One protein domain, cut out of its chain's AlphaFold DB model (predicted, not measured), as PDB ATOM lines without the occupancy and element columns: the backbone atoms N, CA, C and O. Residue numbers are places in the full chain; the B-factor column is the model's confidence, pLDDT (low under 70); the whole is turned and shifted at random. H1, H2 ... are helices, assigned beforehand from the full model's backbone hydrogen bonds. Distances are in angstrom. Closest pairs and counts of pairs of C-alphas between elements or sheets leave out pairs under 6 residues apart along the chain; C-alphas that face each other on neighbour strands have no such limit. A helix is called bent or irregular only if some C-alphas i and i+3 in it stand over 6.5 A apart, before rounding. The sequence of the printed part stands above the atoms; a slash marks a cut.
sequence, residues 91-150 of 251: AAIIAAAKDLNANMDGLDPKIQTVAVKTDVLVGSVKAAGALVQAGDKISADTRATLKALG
ATOM      1  N   ALA A  91      27.963  40.045  33.405       78.19
ATOM      2  CA  ALA A  91      28.454  41.420  33.305       78.19
ATOM      3  C   ALA A  91      28.987  41.780  31.902       78.19
ATOM      4  O   ALA A  91      28.708  42.872  31.410       78.19
ATOM      5  N   ALA A  92      29.699  40.863  31.239       78.50
ATOM      6  CA  ALA A  92      30.189  41.032  29.872       78.50
ATOM      7  C   ALA A  92      29.037  41.044  28.857       78.50
ATOM      8  O   ALA A  92      29.028  41.872  27.952       78.50
ATOM      9  N   ILE A  93      28.015  40.206  29.057       79.81
ATOM     10  CA  ILE A  93      26.810  40.200  28.213       79.81
ATOM     11  C   ILE A  93      26.038  41.523  28.366       79.81
ATOM     12  O   ILE A  93      25.609  42.110  27.375       79.81
ATOM     13  N   ILE A  94      25.914  42.049  29.590       82.50
ATOM     14  CA  ILE A  94      25.301  43.365  29.841       82.50
ATOM     15  C   ILE A  94      26.121  44.489  29.192       82.50
ATOM     16  O   ILE A  94      25.544  45.409  28.612       82.50
ATOM     17  N   ALA A  95      27.452  44.436  29.288       82.88
ATOM     18  CA  ALA A  95      28.331  45.419  28.658       82.88
ATOM     19  C   ALA A  95      28.193  45.390  27.127       82.88
ATOM     20  O   ALA A  95      27.996  46.442  26.522       82.88
ATOM     21  N   ALA A  96      28.183  44.196  26.529       82.69
ATOM     22  CA  ALA A  96      27.953  43.997  25.103       82.69
ATOM     23  C   ALA A  96      26.579  44.527  24.667       82.69
ATOM     24  O   ALA A  96      26.485  45.257  23.686       82.69
ATOM     25  N   ALA A  97      25.516  44.245  25.425       83.31
ATOM     26  CA  ALA A  97      24.177  44.767  25.152       83.31
ATOM     27  C   ALA A  97      24.126  46.304  25.168       83.31
ATOM     28  O   ALA A  97      23.515  46.920  24.296       83.31
ATOM     29  N   LYS A  98      24.783  46.943  26.147       85.12
ATOM     30  CA  LYS A  98      24.875  48.410  26.223       85.12
ATOM     31  C   LYS A  98      25.665  48.994  25.054       85.12
ATOM     32  O   LYS A  98      25.261  50.018  24.513       85.12
ATOM     33  N   ASP A  99      26.758  48.344  24.669       84.44
ATOM     34  CA  ASP A  99      27.607  48.767  23.558       84.44
ATOM     35  C   ASP A  99      26.892  48.627  22.204       84.44
ATOM     36  O   ASP A  99      26.965  49.535  21.376       84.44
ATOM     37  N   LEU A 100      26.123  47.550  22.005       83.50
ATOM     38  CA  LEU A 100      25.262  47.362  20.831       83.50
ATOM     39  C   LEU A 100      24.165  48.431  20.776       83.50
ATOM     40  O   LEU A 100      24.022  49.105  19.762       83.50
ATOM     41  N   ASN A 101      23.467  48.675  21.890       85.12
ATOM     42  CA  ASN A 101      22.448  49.727  21.986       85.12
ATOM     43  C   ASN A 101      22.988  51.143  21.711       85.12
ATOM     44  O   ASN A 101      22.206  52.029  21.365       85.12
ATOM     45  N   ALA A 102      24.279  51.385  21.953       85.12
ATOM     46  CA  ALA A 102      24.904  52.694  21.785       85.12
ATOM     47  C   ALA A 102      25.488  52.918  20.384       85.12
ATOM     48  O   ALA A 102      25.564  54.064  19.946       85.12
ATOM     49  N   ASN A 103      25.924  51.852  19.703       81.75
ATOM     50  CA  ASN A 103      26.664  51.947  18.441       81.75
ATOM     51  C   ASN A 103      25.918  51.370  17.228       81.75
ATOM     52  O   ASN A 103      26.442  51.464  16.119       81.75
ATOM     53  N   MET A 104      24.735  50.775  17.419       80.56
ATOM     54  CA  MET A 104      23.861  50.327  16.334       80.56
ATOM     55  C   MET A 104      22.640  51.242  16.216       80.56
ATOM     56  O   MET A 104      21.710  51.157  17.016       80.56
ATOM     57  N   ASP A 105      22.617  52.084  15.180       69.44
ATOM     58  CA  ASP A 105      21.540  53.059  14.939       69.44
ATOM     59  C   ASP A 105      20.205  52.422  14.483       69.44
ATOM     60  O   ASP A 105      19.195  53.112  14.384       69.44
ATOM     61  N   GLY A 106      20.175  51.107  14.223       67.44
ATOM     62  CA  GLY A 106      19.000  50.372  13.725       67.44
ATOM     63  C   GLY A 106      18.450  49.297  14.665       67.44
ATOM     64  O   GLY A 106      17.644  48.476  14.235       67.44
ATOM     65  N   LEU A 107      18.909  49.247  15.918       73.25
ATOM     66  CA  LEU A 107      18.486  48.214  16.861       73.25
ATOM     67  C   LEU A 107      17.160  48.601  17.540       73.25
ATOM     68  O   LEU A 107      17.154  49.331  18.534       73.25
ATOM     69  N   ASP A 108      16.046  48.109  16.994       69.94
ATOM     70  CA  ASP A 108      14.694  48.295  17.536       69.94
ATOM     71  C   ASP A 108      13.986  46.931  17.704       69.94
ATOM     72  O   ASP A 108      13.827  46.208  16.716       69.94
ATOM     73  N   PRO A 109      13.574  46.538  18.925       70.06
ATOM     74  CA  PRO A 109      13.747  47.247  20.193       70.06
ATOM     75  C   PRO A 109      15.180  47.181  20.734       70.06
ATOM     76  O   PRO A 109      15.903  46.201  20.553       70.06
ATOM     77  N   LYS A 110      15.569  48.219  21.483       81.69
ATOM     78  CA  LYS A 110      16.814  48.209  22.266       81.69
ATOM     79  C   LYS A 110      16.819  47.034  23.244       81.69
ATOM     80  O   LYS A 110      15.803  46.716  23.865       81.69
ATOM     81  N   ILE A 111      17.993  46.450  23.462       80.00
ATOM     82  CA  ILE A 111      18.174  45.335  24.394       80.00
ATOM     83  C   ILE A 111      17.953  45.834  25.825       80.00
ATOM     84  O   ILE A 111      18.687  46.701  26.314       80.00
ATOM     85  N   GLN A 112      16.972  45.266  26.525       77.31
ATOM     86  CA  GLN A 112      16.769  45.528  27.947       77.31
ATOM     87  C   GLN A 112      17.844  44.817  28.775       77.31
ATOM     88  O   GLN A 112      18.071  43.619  28.635       77.31
ATOM     89  N   THR A 113      18.511  45.564  29.656       75.12
ATOM     90  CA  THR A 113      19.628  45.053  30.478       75.12
ATOM     91  C   THR A 113      19.317  44.988  31.973       75.12
ATOM     92  O   THR A 113      20.094  44.419  32.739       75.12
ATOM     93  N   VAL A 114      18.184  45.552  32.405       72.81
ATOM     94  CA  VAL A 114      17.754  45.616  33.809       72.81
ATOM     95  C   VAL A 114      16.584  44.658  34.013       72.81
ATOM     96  O   VAL A 114      15.655  44.667  33.217       72.81
ATOM     97  N   ALA A 115      16.636  43.843  35.071       63.50
ATOM     98  CA  ALA A 115      15.595  42.874  35.445       63.50
ATOM     99  C   ALA A 115      15.278  41.774  34.404       63.50
ATOM    100  O   ALA A 115      14.267  41.087  34.518       63.50
ATOM    101  N   VAL A 116      16.166  41.547  33.430       67.19
ATOM    102  CA  VAL A 116      16.041  40.475  32.430       67.19
ATOM    103  C   VAL A 116      16.843  39.242  32.867       67.19
ATOM    104  O   VAL A 116      17.978  39.360  33.357       67.19
ATOM    105  N   LYS A 117      16.240  38.053  32.707       72.75
ATOM    106  CA  LYS A 117      16.914  36.759  32.904       72.75
ATOM    107  C   LYS A 117      18.120  36.653  31.966       72.75
ATOM    108  O   LYS A 117      18.074  37.148  30.841       72.75
ATOM    109  N   THR A 118      19.195  36.012  32.418       71.62
ATOM    110  CA  THR A 118      20.448  35.926  31.649       71.62
ATOM    111  C   THR A 118      20.234  35.302  30.270       71.62
ATOM    112  O   THR A 118      20.776  35.822  29.303       71.62
ATOM    113  N   ASP A 119      19.370  34.295  30.148       70.06
ATOM    114  CA  ASP A 119      19.119  33.603  28.874       70.06
ATOM    115  C   ASP A 119      18.414  34.499  27.851       70.06
ATOM    116  O   ASP A 119      18.794  34.551  26.682       70.06
ATOM    117  N   VAL A 120      17.441  35.291  28.309       71.56
ATOM    118  CA  VAL A 120      16.735  36.270  27.469       71.56
ATOM    119  C   VAL A 120      17.698  37.369  27.009       71.56
ATOM    120  O   VAL A 120      17.672  37.794  25.851       71.56
ATOM    121  N   LEU A 121      18.595  37.803  27.900       74.44
ATOM    122  CA  LEU A 121      19.646  38.759  27.567       74.44
ATOM    123  C   LEU A 121      20.634  38.179  26.540       74.44
ATOM    124  O   LEU A 121      20.968  38.865  25.577       74.44
ATOM    125  N   VAL A 122      21.065  36.925  26.701       78.62
ATOM    126  CA  VAL A 122      21.934  36.228  25.737       78.62
ATOM    127  C   VAL A 122      21.262  36.149  24.371       78.62
ATOM    128  O   VAL A 122      21.881  36.525  23.377       78.62
ATOM    129  N   GLY A 123      19.997  35.725  24.309       75.56
ATOM    130  CA  GLY A 123      19.238  35.670  23.057       75.56
ATOM    131  C   GLY A 123      19.128  37.036  22.375       75.56
ATOM    132  O   GLY A 123      19.388  37.150  21.179       75.56
ATOM    133  N   SER A 124      18.858  38.092  23.146       77.06
ATOM    134  CA  SER A 124      18.775  39.462  22.621       77.06
ATOM    135  C   SER A 124      20.120  39.960  22.085       77.06
ATOM    136  O   SER A 124      20.181  40.555  21.012       77.06
ATOM    137  N   VAL A 125      21.216  39.684  22.800       80.44
ATOM    138  CA  VAL A 125      22.570  40.043  22.355       80.44
ATOM    139  C   VAL A 125      22.960  39.258  21.104       80.44
ATOM    140  O   VAL A 125      23.550  39.840  20.196       80.44
ATOM    141  N   LYS A 126      22.602  37.969  21.003       81.94
ATOM    142  CA  LYS A 126      22.855  37.169  19.794       81.94
ATOM    143  C   LYS A 126      22.096  37.711  18.583       81.94
ATOM    144  O   LYS A 126      22.701  37.895  17.530       81.94
ATOM    145  N   ALA A 127      20.806  38.002  18.747       79.50
ATOM    146  CA  ALA A 127      19.967  38.557  17.687       79.50
ATOM    147  C   ALA A 127      20.497  39.916  17.206       79.50
ATOM    148  O   ALA A 127      20.667  40.126  16.008       79.50
ATOM    149  N   ALA A 128      20.852  40.804  18.137       80.31
ATOM    150  CA  ALA A 128      21.478  42.083  17.815       80.31
ATOM    151  C   ALA A 128      22.845  41.911  17.133       80.31
ATOM    152  O   ALA A 128      23.151  42.599  16.166       80.31
ATOM    153  N   GLY A 129      23.649  40.954  17.598       82.06
ATOM    154  CA  GLY A 129      24.948  40.623  17.020       82.06
ATOM    155  C   GLY A 129      24.876  40.154  15.567       82.06
ATOM    156  O   GLY A 129      25.766  40.477  14.786       82.06
ATOM    157  N   ALA A 130      23.816  39.435  15.191       81.50
ATOM    158  CA  ALA A 130      23.587  38.996  13.813       81.50
ATOM    159  C   ALA A 130      23.263  40.161  12.859       81.50
ATOM    160  O   ALA A 130      23.447  40.041  11.650       81.50
ATOM    161  N   LEU A 131      22.806  41.292  13.402       80.81
ATOM    162  CA  LEU A 131      22.509  42.507  12.645       80.81
ATOM    163  C   LEU A 131      23.729  43.432  12.502       80.81
ATOM    164  O   LEU A 131      23.648  44.429  11.783       80.81
ATOM    165  N   VAL A 132      24.850  43.121  13.163       81.94
ATOM    166  CA  VAL A 132      26.072  43.931  13.115       81.94
ATOM    167  C   VAL A 132      26.675  43.908  11.712       81.94
ATOM    168  O   VAL A 132      27.010  42.856  11.167       81.94
ATOM    169  N   GLN A 133      26.910  45.093  11.158       80.62
ATOM    170  CA  GLN A 133      27.553  45.288   9.865       80.62
ATOM    171  C   GLN A 133      29.028  45.683  10.017       80.62
ATOM    172  O   GLN A 133      29.478  46.191  11.043       80.62
ATOM    173  N   ALA A 134      29.816  45.506   8.951       73.25
ATOM    174  CA  ALA A 134      31.247  45.840   8.940       73.25
ATOM    175  C   ALA A 134      31.548  47.340   9.186       73.25
ATOM    176  O   ALA A 134      32.691  47.703   9.480       73.25
ATOM    177  N   GLY A 135      30.536  48.207   9.049       71.56
ATOM    178  CA  GLY A 135      30.605  49.642   9.338       71.56
ATOM    179  C   GLY A 135      30.337  50.014  10.800       71.56
ATOM    180  O   GLY A 135      30.654  51.139  11.195       71.56
ATOM    181  N   ASP A 136      29.815  49.083  11.602       78.81
ATOM    182  CA  ASP A 136      29.379  49.369  12.964       78.81
ATOM    183  C   ASP A 136      30.570  49.452  13.924       78.81
ATOM    184  O   ASP A 136      31.505  48.634  13.925       78.81
ATOM    185  N   LYS A 137      30.538  50.482  14.773       83.12
ATOM    186  CA  LYS A 137      31.629  50.839  15.689       83.12
ATOM    187  C   LYS A 137      31.481  50.170  17.052       83.12
ATOM    188  O   LYS A 137      31.659  50.811  18.080       83.12
ATOM    189  N   ILE A 138      31.191  48.877  17.059       84.56
ATOM    190  CA  ILE A 138      31.158  48.099  18.299       84.56
ATOM    191  C   ILE A 138      32.578  47.822  18.812       84.56
ATOM    192  O   ILE A 138      33.533  47.674  18.032       84.56
ATOM    193  N   SER A 139      32.720  47.761  20.133       85.12
ATOM    194  CA  SER A 139      33.994  47.521  20.806       85.12
ATOM    195  C   SER A 139      34.553  46.117  20.526       85.12
ATOM    196  O   SER A 139      33.843  45.191  20.122       85.12
ATOM    197  N   ALA A 140      35.864  45.947  20.727       82.25
ATOM    198  CA  ALA A 140      36.523  44.650  20.568       82.25
ATOM    199  C   ALA A 140      36.000  43.611  21.575       82.25
ATOM    200  O   ALA A 140      35.828  42.450  21.211       82.25
ATOM    201  N   ASP A 141      35.677  44.045  22.795       78.62
ATOM    202  CA  ASP A 141      35.153  43.180  23.855       78.62
ATOM    203  C   ASP A 141      33.735  42.692  23.528       78.62
ATOM    204  O   ASP A 141      33.416  41.518  23.726       78.62
ATOM    205  N   THR A 142      32.901  43.545  22.922       82.50
ATOM    206  CA  THR A 142      31.587  43.150  22.388       82.50
ATOM    207  C   THR A 142      31.728  42.136  21.258       82.50
ATOM    208  O   THR A 142      31.022  41.131  21.251       82.50
ATOM    209  N   ARG A 143      32.684  42.327  20.334       81.75
ATOM    210  CA  ARG A 143      32.972  41.335  19.281       81.75
ATOM    211  C   ARG A 143      33.446  40.000  19.851       81.75
ATOM    212  O   ARG A 143      33.006  38.956  19.382       81.75
ATOM    213  N   ALA A 144      34.317  40.026  20.859       80.31
ATOM    214  CA  ALA A 144      34.783  38.821  21.537       80.31
ATOM    215  C   ALA A 144      33.625  38.094  22.239       80.31
ATOM    216  O   ALA A 144      33.498  36.878  22.112       80.31
ATOM    217  N   THR A 145      32.740  38.846  22.898       81.00
ATOM    218  CA  THR A 145      31.539  38.317  23.560       81.00
ATOM    219  C   THR A 145      30.582  37.684  22.551       81.00
ATOM    220  O   THR A 145      30.137  36.561  22.749       81.00
ATOM    221  N   LEU A 146      30.315  38.348  21.423       82.56
ATOM    222  CA  LEU A 146      29.476  37.808  20.351       82.56
ATOM    223  C   LEU A 146      30.073  36.547  19.717       82.56
ATOM    224  O   LEU A 146      29.352  35.578  19.492       82.56
ATOM    225  N   LYS A 147      31.393  36.518  19.514       81.88
ATOM    226  CA  LYS A 147      32.105  35.332  19.026       81.88
ATOM    227  C   LYS A 147      32.016  34.165  20.014       81.88
ATOM    228  O   LYS A 147      31.769  33.043  19.589       81.88
ATOM    229  N   ALA A 148      32.160  34.425  21.316       78.38
ATOM    230  CA  ALA A 148      31.973  33.417  22.364       78.38
ATOM    231  C   ALA A 148      30.522  32.905  22.426       78.38
ATOM    232  O   ALA A 148      30.277  31.751  22.751       78.38
ATOM    233  N   LEU A 149      29.555  33.745  22.053       76.75
ATOM    234  CA  LEU A 149      28.147  33.373  21.914       76.75
ATOM    235  C   LEU A 149      27.826  32.638  20.593       76.75
ATOM    236  O   LEU A 149      26.665  32.286  20.366       76.75
ATOM    237  N   GLY A 150      28.828  32.390  19.741       80.06
ATOM    238  CA  GLY A 150      28.685  31.691  18.461       80.06
ATOM    239  C   GLY A 150      28.186  32.568  17.308       80.06
ATOM    240  O   GLY A 150      27.800  32.046  16.267       80.06
TER     241      GLY A 150
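Overview. This is residues 91 to 150 of the 251 residues of an uncharacterized protein of viral metagenome (UniProt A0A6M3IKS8). Look for three short helices set as a triangle, with H1 packed on both H2 and H3 and crossing each of them at an angle. A long loop, residues 104 to 117, leads back from the end of H1 to the start of H2, and a shorter one, residues 131 to 139, leads on to H3. The printed part has 60 residues with three named helices, H1, H2 and H3 in that order, and no named strand; the class is all helix, and the helix packing is mostly crossed, none of the three touching pairs being at a shallow tilt. The whole is compact, with a radius of gyration of the C-alphas of 10.2 A and spans of 30 by 23 by 15 A.

Arrangement. Begin with H1, residues 91 to 103, and set it beside H2, residues 118 to 130. The two touch, and their closest C-alphas are those of Ala 97 and Val 125, 5.7 A apart. They run the same way at a steep tilt of 38 degrees, only just more than shallow. Next find H3, residues 140 to 148, which touches H1; the closest C-alphas are those of Ala 96 and Thr 142, 4.6 A apart. H1 and H3 run opposite ways at a steep tilt of 61 degrees. H2 and H3 only just touch, with 3 pairs of C-alphas within 8 A, and H2 does so with residues 125 to 129 alone; the closest C-alphas are those of Gly 129 and Leu 146, 6.3 A apart. Their lines stand about perpendicular, but only just, at 72 degrees. In H1, H2 and H3 every O i to N i+4 pair is within hydrogen-bond range.

Along the chain. Find C-alpha 91 at (28.454, 41.420, 33.305); from there H1 runs 18.3 A to C-alpha 103. H2 starts at C-alpha 118, at (20.448, 35.926, 31.649), and runs 18.4 A to C-alpha 130. H3 starts at C-alpha 140 and runs 12.3 A to C-alpha 148, at (31.973, 33.417, 22.364). No helix is bent or irregular.

Size, cuts and confidence. The two C-alphas farthest apart, those of Ala 115 and Ala 134, are 30.9 A from each other. The printed part, residues 91 to 150, has no cut. The link from H1 to H2, 14 residues, is long; the link from H2 to H3, 9 residues, is short. The mean pLDDT of the printed part is 78.4, and you will find values under 70 at residues 105 to 106, 108 and 115 to 116 of this model.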